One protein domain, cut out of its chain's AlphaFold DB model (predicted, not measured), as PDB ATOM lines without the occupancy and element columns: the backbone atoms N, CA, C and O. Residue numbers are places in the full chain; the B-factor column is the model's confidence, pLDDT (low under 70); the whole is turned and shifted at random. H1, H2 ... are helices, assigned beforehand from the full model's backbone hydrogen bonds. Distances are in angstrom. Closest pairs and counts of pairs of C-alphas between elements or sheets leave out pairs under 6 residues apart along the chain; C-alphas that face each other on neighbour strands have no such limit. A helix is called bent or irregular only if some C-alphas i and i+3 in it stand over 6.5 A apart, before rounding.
ATOM      1  N   PHE A   3      80.047 141.303  85.134       70.69
ATOM      2  CA  PHE A   3      81.194 141.423  84.236       70.69
ATOM      3  C   PHE A   3      82.507 141.659  84.995       70.69
ATOM      4  O   PHE A   3      83.509 140.987  84.758       70.69
ATOM      5  N   GLU A   4      82.481 142.556  85.974       83.75
ATOM      6  CA  GLU A   4      83.614 142.906  86.826       83.75
ATOM      7  C   GLU A   4      84.057 141.711  87.674       83.75
ATOM      8  O   GLU A   4      85.252 141.443  87.822       83.75
ATOM      9  N   LEU A   5      83.086 140.952  88.190       82.12
ATOM     10  CA  LEU A   5      83.346 139.732  88.943       82.12
ATOM     11  C   LEU A   5      83.970 138.653  88.052       82.12
ATOM     12  O   LEU A   5      84.956 138.034  88.448       82.12
ATOM     13  N   GLY A   6      83.448 138.467  86.837       84.00
ATOM     14  CA  GLY A   6      84.015 137.543  85.855       84.00
ATOM     15  C   GLY A   6      85.477 137.861  85.531       84.00
ATOM     16  O   GLY A   6      86.324 136.969  85.578       84.00
ATOM     17  N   LEU A   7      85.803 139.138  85.301       87.62
ATOM     18  CA  LEU A   7      87.180 139.575  85.050       87.62
ATOM     19  C   LEU A   7      88.097 139.312  86.253       87.62
ATOM     20  O   LEU A   7      89.215 138.815  86.089       87.62
ATOM     21  N   PHE A   8      87.624 139.594  87.469       88.94
ATOM     22  CA  PHE A   8      88.375 139.316  88.692       88.94
ATOM     23  C   PHE A   8      88.669 137.816  88.853       88.94
ATOM     24  O   PHE A   8      89.801 137.429  89.165       88.94
ATOM     25  N   LEU A   9      87.665 136.962  88.624       87.88
ATOM     26  CA  LEU A   9      87.797 135.508  88.717       87.88
ATOM     27  C   LEU A   9      88.716 134.949  87.623       87.88
ATOM     28  O   LEU A   9      89.561 134.104  87.921       87.88
ATOM     29  N   ALA A  10      88.616 135.454  86.390       88.75
ATOM     30  CA  ALA A  10      89.502 135.077  85.292       88.75
ATOM     31  C   ALA A  10      90.960 135.440  85.604       88.75
ATOM     32  O   ALA A  10      91.844 134.590  85.493       88.75
ATOM     33  N   ALA A  11      91.212 136.660  86.091       91.50
ATOM     34  CA  ALA A  11      92.542 137.067  86.526       91.50
ATOM     35  C   ALA A  11      93.068 136.140  87.630       91.50
ATOM     36  O   ALA A  11      94.205 135.686  87.561       91.50
ATOM     37  N   LYS A  12      92.234 135.784  88.612       90.19
ATOM     38  CA  LYS A  12      92.620 134.833  89.660       90.19
ATOM     39  C   LYS A  12      92.968 133.448  89.110       90.19
ATOM     40  O   LYS A  12      93.925 132.829  89.568       90.19
ATOM     41  N   ARG A  13      92.190 132.941  88.152       89.50
ATOM     42  CA  ARG A  13      92.349 131.582  87.621       89.50
ATOM     43  C   ARG A  13      93.523 131.444  86.651       89.50
ATOM     44  O   ARG A  13      94.144 130.380  86.635       89.50
ATOM     45  N   PHE A  14      93.786 132.480  85.855       93.38
ATOM     46  CA  PHE A  14      94.698 132.425  84.706       93.38
ATOM     47  C   PHE A  14      95.870 133.414  84.781       93.38
ATOM     48  O   PHE A  14      96.857 133.221  84.085       93.38
ATOM     49  N   GLY A  15      95.799 134.451  85.619       91.50
ATOM     50  CA  GLY A  15      96.799 135.527  85.669       91.50
ATOM     51  C   GLY A  15      98.112 135.185  86.384       91.50
ATOM     52  O   GLY A  15      99.055 135.963  86.295       91.50
ATOM     53  N   GLY A  16      98.196 134.049  87.090       93.56
ATOM     54  CA  GLY A  16      99.406 133.621  87.810       93.56
ATOM     55  C   GLY A  16      99.851 134.582  88.928       93.56
ATOM     56  O   GLY A  16      99.138 135.524  89.269       93.56
ATOM     57  N   GLY A  17     101.018 134.318  89.530       93.69
ATOM     58  CA  GLY A  17     101.658 135.195  90.527       93.69
ATOM     59  C   GLY A  17     100.705 135.726  91.609       93.69
ATOM     60  O   GLY A  17      99.943 134.969  92.216       93.69
ATOM     61  N   ASP A  18     100.704 137.047  91.797       89.75
ATOM     62  CA  ASP A  18      99.827 137.744  92.748       89.75
ATOM     63  C   ASP A  18      98.340 137.650  92.391       89.75
ATOM     64  O   ASP A  18      97.474 137.789  93.258       89.75
ATOM     65  N   HIS A  19      97.996 137.394  91.126       91.62
ATOM     66  CA  HIS A  19      96.597 137.220  90.755       91.62
ATOM     67  C   HIS A  19      96.021 135.926  91.334       91.62
ATOM     68  O   HIS A  19      94.883 135.937  91.806       91.62
ATOM     69  N   ALA A  20      96.807 134.848  91.402       89.25
ATOM     70  CA  ALA A  20      96.360 133.565  91.948       89.25
ATOM     71  C   ALA A  20      95.993 133.634  93.445       89.25
ATOM     72  O   ALA A  20      95.165 132.855  93.925       89.25
ATOM     73  N   THR A  21      96.558 134.592  94.188       88.69
ATOM     74  CA  THR A  21      96.321 134.754  95.633       88.69
ATOM     75  C   THR A  21      95.093 135.609  95.960       88.69
ATOM     76  O   THR A  21      94.692 135.694  97.125       88.69
ATOM     77  N   LYS A  22      94.450 136.205  94.946       88.88
ATOM     78  CA  LYS A  22      93.298 137.094  95.118       88.88
ATOM     79  C   LYS A  22      92.161 136.432  95.906       88.88
ATOM     80  O   LYS A  22      91.728 135.301  95.646       88.88
ATOM     81  N   ARG A  23      91.623 137.185  96.862       87.56
ATOM     82  CA  ARG A  23      90.455 136.826  97.675       87.56
ATOM     83  C   ARG A  23      89.288 137.722  97.271       87.56
ATOM     84  O   ARG A  23      89.487 138.905  97.026       87.56
ATOM     85  N   CYS A  24      88.094 137.150  97.177       87.12
ATOM     86  CA  CYS A  24      86.867 137.872  96.860       87.12
ATOM     87  C   CYS A  24      85.780 137.438  97.839       87.12
ATOM     88  O   CYS A  24      85.704 136.257  98.187       87.12
ATOM     89  N   LEU A  25      84.982 138.409  98.266       86.00
ATOM     90  CA  LEU A  25      83.736 138.225  98.986       86.00
ATOM     91  C   LEU A  25      82.620 138.734  98.079       86.00
ATOM     92  O   LEU A  25      82.673 139.877  97.627       86.00
ATOM     93  N   ALA A  26      81.624 137.894  97.825       83.88
ATOM     94  CA  ALA A  26      80.382 138.291  97.184       83.88
ATOM     95  C   ALA A  26      79.261 138.168  98.218       83.88
ATOM     96  O   ALA A  26      79.153 137.145  98.889       83.88
ATOM     97  N   LEU A  27      78.455 139.219  98.353       84.25
ATOM     98  CA  LEU A  27      77.304 139.274  99.251       84.25
ATOM     99  C   LEU A  27      76.062 139.590  98.420       84.25
ATOM    100  O   LEU A  27      76.135 140.390  97.487       84.25
ATOM    101  N   ASP A  28      74.934 138.981  98.774       84.44
ATOM    102  CA  ASP A  28      73.643 139.229  98.126       84.44
ATOM    103  C   ASP A  28      72.563 139.511  99.181       84.44
ATOM    104  O   ASP A  28      72.654 139.100 100.343       84.44
ATOM    105  N   VAL A  29      71.526 140.243  98.781       84.44
ATOM    106  CA  VAL A  29      70.387 140.583  99.639       84.44
ATOM    107  C   VAL A  29      69.621 139.314 100.000       84.44
ATOM    108  O   VAL A  29      69.245 139.129 101.157       84.44
ATOM    109  N   GLU A  30      69.415 138.438  99.022       78.62
ATOM    110  CA  GLU A  30      68.596 137.235  99.135       78.62
ATOM    111  C   GLU A  30      69.436 135.976  98.882       78.62
ATOM    112  O   GLU A  30      70.276 135.977  97.976       78.62
ATOM    113  N   PRO A  31      69.187 134.875  99.616       73.62
ATOM    114  CA  PRO A  31      69.812 133.594  99.315       73.62
ATOM    115  C   PRO A  31      69.543 133.184  97.865       73.62
ATOM    116  O   PRO A  31      68.412 133.271  97.388       73.62
ATOM    117  N   HIS A  32      70.579 132.719  97.168       70.25
ATOM    118  CA  HIS A  32      70.496 132.152  95.814       70.25
ATOM    119  C   HIS A  32      69.955 133.083  94.714       70.25
ATOM    120  O   HIS A  32      69.853 132.656  93.564       70.25
ATOM    121  N   ARG A  33      69.658 134.359  94.993       71.75
ATOM    122  CA  ARG A  33      69.216 135.315  93.963       71.75
ATOM    123  C   ARG A  33      70.269 135.478  92.865       71.75
ATOM    124  O   ARG A  33      69.907 135.522  91.689       71.75
ATOM    125  N   TYR A  34      71.549 135.457  93.228       68.44
ATOM    126  CA  TYR A  34      72.675 135.426  92.294       68.44
ATOM    127  C   TYR A  34      72.623 134.263  91.288       68.44
ATOM    128  O   TYR A  34      73.062 134.450  90.156       68.44
ATOM    129  N   GLN A  35      72.046 133.100  91.627       70.62
ATOM    130  CA  GLN A  35      71.976 131.945  90.715       70.62
ATOM    131  C   GLN A  35      71.145 132.238  89.462       70.62
ATOM    132  O   GLN A  35      71.388 131.647  88.415       70.62
ATOM    133  N   LYS A  36      70.204 133.192  89.537       68.94
ATOM    134  CA  LYS A  36      69.403 133.633  88.384       68.94
ATOM    135  C   LYS A  36      70.225 134.385  87.335       68.94
ATOM    136  O   LYS A  36      69.775 134.522  86.204       68.94
ATOM    137  N   PHE A  37      71.395 134.899  87.711       69.75
ATOM    138  CA  PHE A  37      72.202 135.783  86.869       69.75
ATOM    139  C   PHE A  37      73.627 135.269  86.647       69.75
ATOM    140  O   PHE A  37      74.256 135.639  85.661       69.75
ATOM    141  N   ILE A  38      74.154 134.461  87.571       68.06
ATOM    142  CA  ILE A  38      75.535 133.977  87.578       68.06
ATOM    143  C   ILE A  38      75.552 132.572  88.203       68.06
ATOM    144  O   ILE A  38      75.806 132.404  89.399       68.06
ATOM    145  N   SER A  39      75.269 131.549  87.395       60.38
ATOM    146  CA  SER A  39      75.303 130.137  87.812       60.38
ATOM    147  C   SER A  39      76.679 129.699  88.327       60.38
ATOM    148  O   SER A  39      76.773 128.863  89.225       60.38
ATOM    149  N   ASP A  40      77.745 130.317  87.816       60.78
ATOM    150  CA  ASP A  40      79.140 129.955  88.101       60.78
ATOM    151  C   ASP A  40      79.597 130.330  89.523       60.78
ATOM    152  O   ASP A  40      80.672 129.927  89.965       60.78
ATOM    153  N   LEU A  41      78.770 131.063  90.280       59.19
ATOM    154  CA  LEU A  41      78.989 131.346  91.703       59.19
ATOM    155  C   LEU A  41      78.520 130.214  92.629       59.19
ATOM    156  O   LEU A  41      78.656 130.340  93.842       59.19
ATOM    157  N   GLY A  42      77.992 129.105  92.098       53.06
ATOM    158  CA  GLY A  42      77.447 127.980  92.873       53.06
ATOM    159  C   GLY A  42      78.414 127.279  93.845       53.06
ATOM    160  O   GLY A  42      77.977 126.414  94.595       53.06
ATOM    161  N   GLY A  43      79.700 127.649  93.858       53.47
ATOM    162  CA  GLY A  43      80.707 127.188  94.828       53.47
ATOM    163  C   GLY A  43      81.267 128.282  95.747       53.47
ATOM    164  O   GLY A  43      82.182 128.009  96.522       53.47
ATOM    165  N   ALA A  44      80.771 129.519  95.649       58.78
ATOM    166  CA  ALA A  44      81.059 130.577  96.608       58.78
ATOM    167  C   ALA A  44      80.007 130.516  97.723       58.78
ATOM    168  O   ALA A  44      78.810 130.514  97.440       58.78
ATOM    169  N   ASP A  45      80.450 130.457  98.977       61.31
ATOM    170  CA  ASP A  45      79.572 130.545 100.145       61.31
ATOM    171  C   ASP A  45      79.054 131.988 100.273       61.31
ATOM    172  O   ASP A  45      79.659 132.845 100.921       61.31
ATOM    173  N   ILE A  46      78.018 132.308  99.492       68.62
ATOM    174  CA  ILE A  46      77.438 133.649  99.415       68.62
ATOM    175  C   ILE A  46      76.453 133.807 100.565       68.62
ATOM    176  O   ILE A  46      75.317 133.332 100.525       68.62
ATOM    177  N   GLU A  47      76.899 134.527 101.585       69.44
ATOM    178  CA  GLU A  47      76.087 134.876 102.739       69.44
ATOM    179  C   GLU A  47      75.034 135.933 102.383       69.44
ATOM    180  O   GLU A  47      75.340 137.036 101.916       69.44
ATOM    181  N   ALA A  48      73.766 135.608 102.648       77.56
ATOM    182  CA  ALA A  48      72.662 136.539 102.462       77.56
ATOM    183  C   ALA A  48      72.591 137.540 103.624       77.56
ATOM    184  O   ALA A  48      72.471 137.164 104.796       77.56
ATOM    185  N   HIS A  49      72.610 138.835 103.310       82.69
ATOM    186  CA  HIS A  49      72.569 139.890 104.326       82.69
ATOM    187  C   HIS A  49      71.164 140.469 104.565       82.69
ATOM    188  O   HIS A  49      70.977 141.279 105.479       82.69
ATOM    189  N   GLY A  50      70.161 140.080 103.769       84.56
ATOM    190  CA  GLY A  50      68.757 140.459 103.965       84.56
ATOM    191  C   GLY A  50      68.491 141.961 103.861       84.56
ATOM    192  O   GLY A  50      67.575 142.459 104.506       84.56
ATOM    193  N   GLY A  51      69.346 142.705 103.153       84.19
ATOM    194  CA  GLY A  51      69.237 144.163 103.041       84.19
ATOM    195  C   GLY A  51      69.585 144.923 104.326       84.19
ATOM    196  O   GLY A  51      69.298 146.109 104.418       84.19
ATOM    197  N   LYS A  52      70.201 144.268 105.323       91.00
ATOM    198  CA  LYS A  52      70.541 144.877 106.620       91.00
ATOM    199  C   LYS A  52      72.005 145.349 106.636       91.00
ATOM    200  O   LYS A  52      72.888 144.496 106.755       91.00
ATOM    201  N   PRO A  53      72.305 146.665 106.595       89.38
ATOM    202  CA  PRO A  53      73.686 147.163 106.530       89.38
ATOM    203  C   PRO A  53      74.562 146.688 107.694       89.38
ATOM    204  O   PRO A  53      75.688 146.248 107.495       89.38
ATOM    205  N   ARG A  54      74.012 146.657 108.912       92.31
ATOM    206  CA  ARG A  54      74.728 146.160 110.098       92.31
ATOM    207  C   ARG A  54      75.141 144.689 109.990       92.31
ATOM    208  O   ARG A  54      76.175 144.305 110.521       92.31
ATOM    209  N   ARG A  55      74.364 143.866 109.274       90.94
ATOM    210  CA  ARG A  55      74.713 142.462 109.014       90.94
ATOM    211  C   ARG A  55      75.875 142.358 108.026       90.94
ATOM    212  O   ARG A  55      76.761 141.544 108.245       90.94
ATOM    213  N   ILE A  56      75.910 143.216 107.001       91.62
ATOM    214  CA  ILE A  56      77.020 143.278 106.032       91.62
ATOM    215  C   ILE A  56      78.353 143.530 106.743       91.62
ATOM    216  O   ILE A  56      79.347 142.891 106.407       91.62
ATOM    217  N   VAL A  57      78.374 144.415 107.748       91.94
ATOM    218  CA  VAL A  57      79.579 144.696 108.550       91.94
ATOM    219  C   VAL A  57      80.097 143.426 109.227       91.94
ATOM    220  O   VAL A  57      81.284 143.121 109.116       91.94
ATOM    221  N   GLY A  58      79.212 142.658 109.869       91.56
ATOM    222  CA  GLY A  58      79.570 141.383 110.498       91.56
ATOM    223  C   GLY A  58      80.120 140.369 109.498       91.56
ATOM    224  O   GLY A  58      81.237 139.892 109.673       91.56
ATOM    225  N   LEU A  59      79.393 140.129 108.403       91.44
ATOM    226  CA  LEU A  59      79.800 139.191 107.348       91.44
ATOM    227  C   LEU A  59      81.156 139.555 106.737       91.44
ATOM    228  O   LEU A  59      82.022 138.703 106.560       91.44
ATOM    229  N   THR A  60      81.366 140.842 106.457       91.31
ATOM    230  CA  THR A  60      82.629 141.342 105.902       91.31
ATOM    231  C   THR A  60      83.772 141.144 106.890       91.31
ATOM    232  O   THR A  60      84.847 140.684 106.507       91.31
ATOM    233  N   ARG A  61      83.548 141.454 108.172       91.56
ATOM    234  CA  ARG A  61      84.546 141.263 109.226       91.56
ATOM    235  C   ARG A  61      84.901 139.791 109.393       91.56
ATOM    236  O   ARG A  61      86.085 139.477 109.480       91.56
ATOM    237  N   ASP A  62      83.916 138.903 109.468       89.56
ATOM    238  CA  ASP A  62      84.152 137.479 109.718       89.56
ATOM    239  C   ASP A  62      84.841 136.817 108.526       89.56
ATOM    240  O   ASP A  62      85.803 136.067 108.702       89.56
ATOM    241  N   TRP A  63      84.463 137.206 107.305       90.69
ATOM    242  CA  TRP A  63      85.208 136.831 106.111       90.69
ATOM    243  C   TRP A  63      86.660 137.323 106.170       90.69
ATOM    244  O   TRP A  63      87.575 136.528 105.960       90.69
ATOM    245  N   LEU A  64      86.898 138.597 106.520       90.81
ATOM    246  CA  LEU A  64      88.250 139.141 106.704       90.81
ATOM    247  C   LEU A  64      89.032 138.369 107.772       90.81
ATOM    248  O   LEU A  64      90.219 138.121 107.580       90.81
ATOM    249  N   ALA A  65      88.401 137.958 108.869       89.44
ATOM    250  CA  ALA A  65      89.036 137.145 109.902       89.44
ATOM    251  C   ALA A  65      89.404 135.738 109.403       89.44
ATOM    252  O   ALA A  65      90.438 135.209 109.801       89.44
ATOM    253  N   GLY A  66      88.602 135.156 108.508       87.25
ATOM    254  CA  GLY A  66      88.886 133.860 107.890       87.25
ATOM    255  C   GLY A  66      89.966 133.910 106.804       87.25
ATOM    256  O   GLY A  66      90.776 132.988 106.693       87.25
ATOM    257  N   VAL A  67      90.007 134.976 105.994       88.25
ATOM    258  CA  VAL A  67      90.977 135.092 104.887       88.25
ATOM    259  C   VAL A  67      92.271 135.800 105.276       88.25
ATOM    260  O   VAL A  67      93.296 135.598 104.621       88.25
ATOM    261  N   SER A  68      92.249 136.628 106.323       83.00
ATOM    262  CA  SER A  68      93.441 137.278 106.861       83.00
ATOM    263  C   SER A  68      94.027 136.451 108.004       83.00
ATOM    264  O   SER A  68      93.316 135.878 108.818       83.00
TER     265      SER A  68
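What this domain is: This is residues 3 to 68 of the 129 residues of an uncharacterized protein of Sphingomonadaceae bacterium (UniProt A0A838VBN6). This is an open arrangement in which two helices, H1 and H4, lie far from each other on opposite sides of a long stretch without a named element, residues 21 to 32, and run roughly the same way, while that stretch runs back between them through the middle. The short helix H2 sits at the corner where the backbone turns from H1 into this stretch, and the short helix H3 lies near its far end, followed by a winding loop, residues 37 to 52, that leads to H4. The printed part has 66 residues with four named helices, in the order H1, H2, H3, H4, and no named strand; the class is all helix. It is only just compact, close to loose, with a radius of gyration of the C-alphas of 13.0 A, and the C-alphas span 36 by 30 by 17 A.

Where its parts are: H1, residues 3 to 14, begins with C-alpha 3 at (81.194, 141.423, 84.236) and is 16.2 A long from first to last C-alpha. H2, residues 17 to 20, is 5.7 A long and begins with C-alpha 17 at (101.658, 135.195, 90.527). H3, residues 33 to 36, is 5.8 A long. H4, residues 53 to 67, is the longest helix, 21.2 A from first to last C-alpha, and ends with C-alpha 67 at (90.977, 135.092, 104.887). No helix is bent or irregular.

How they stand to each other: H1 and H2 touch only at the corner by their link, H1 with residues 11 to 14 alone. The closest C-alphas of the two are those of Lys 12 and Ala 20, 4.6 A apart. H3 touches no helix, and H4 touches no helix. H1 and H4 are apart, and H3 is apart from H1, H2 and H4. H2 and H4 are apart too. Every O i to N i+4 pair of H1 is within hydrogen-bond range, and in H4 10 of 11 are; H2 and H3 are too short for such a pair, and each has its one O i to N i+3 pair within range.

The domain as a whole: The two C-alphas farthest apart are those of Gly 17 and Lys 52, at 36.3 A, and the C-alphas of Phe 3 and Ser 68, the first and last printed, are 26.1 A apart. The printed part has no cut. The link from H1 to H2 is tight, with 2 residues; those from H2 to H3, with 12 residues, and from H3 to H4, with 16, are long. The C-alphas of residues 21 to 32 lie 2 to 14 A from the mean of the C-alphas, and those of residues 37 to 52 lie 6 to 17 A from it. The mean pLDDT of the printed part is 82.0; residue 34 and residues 36 to 47 are under 70.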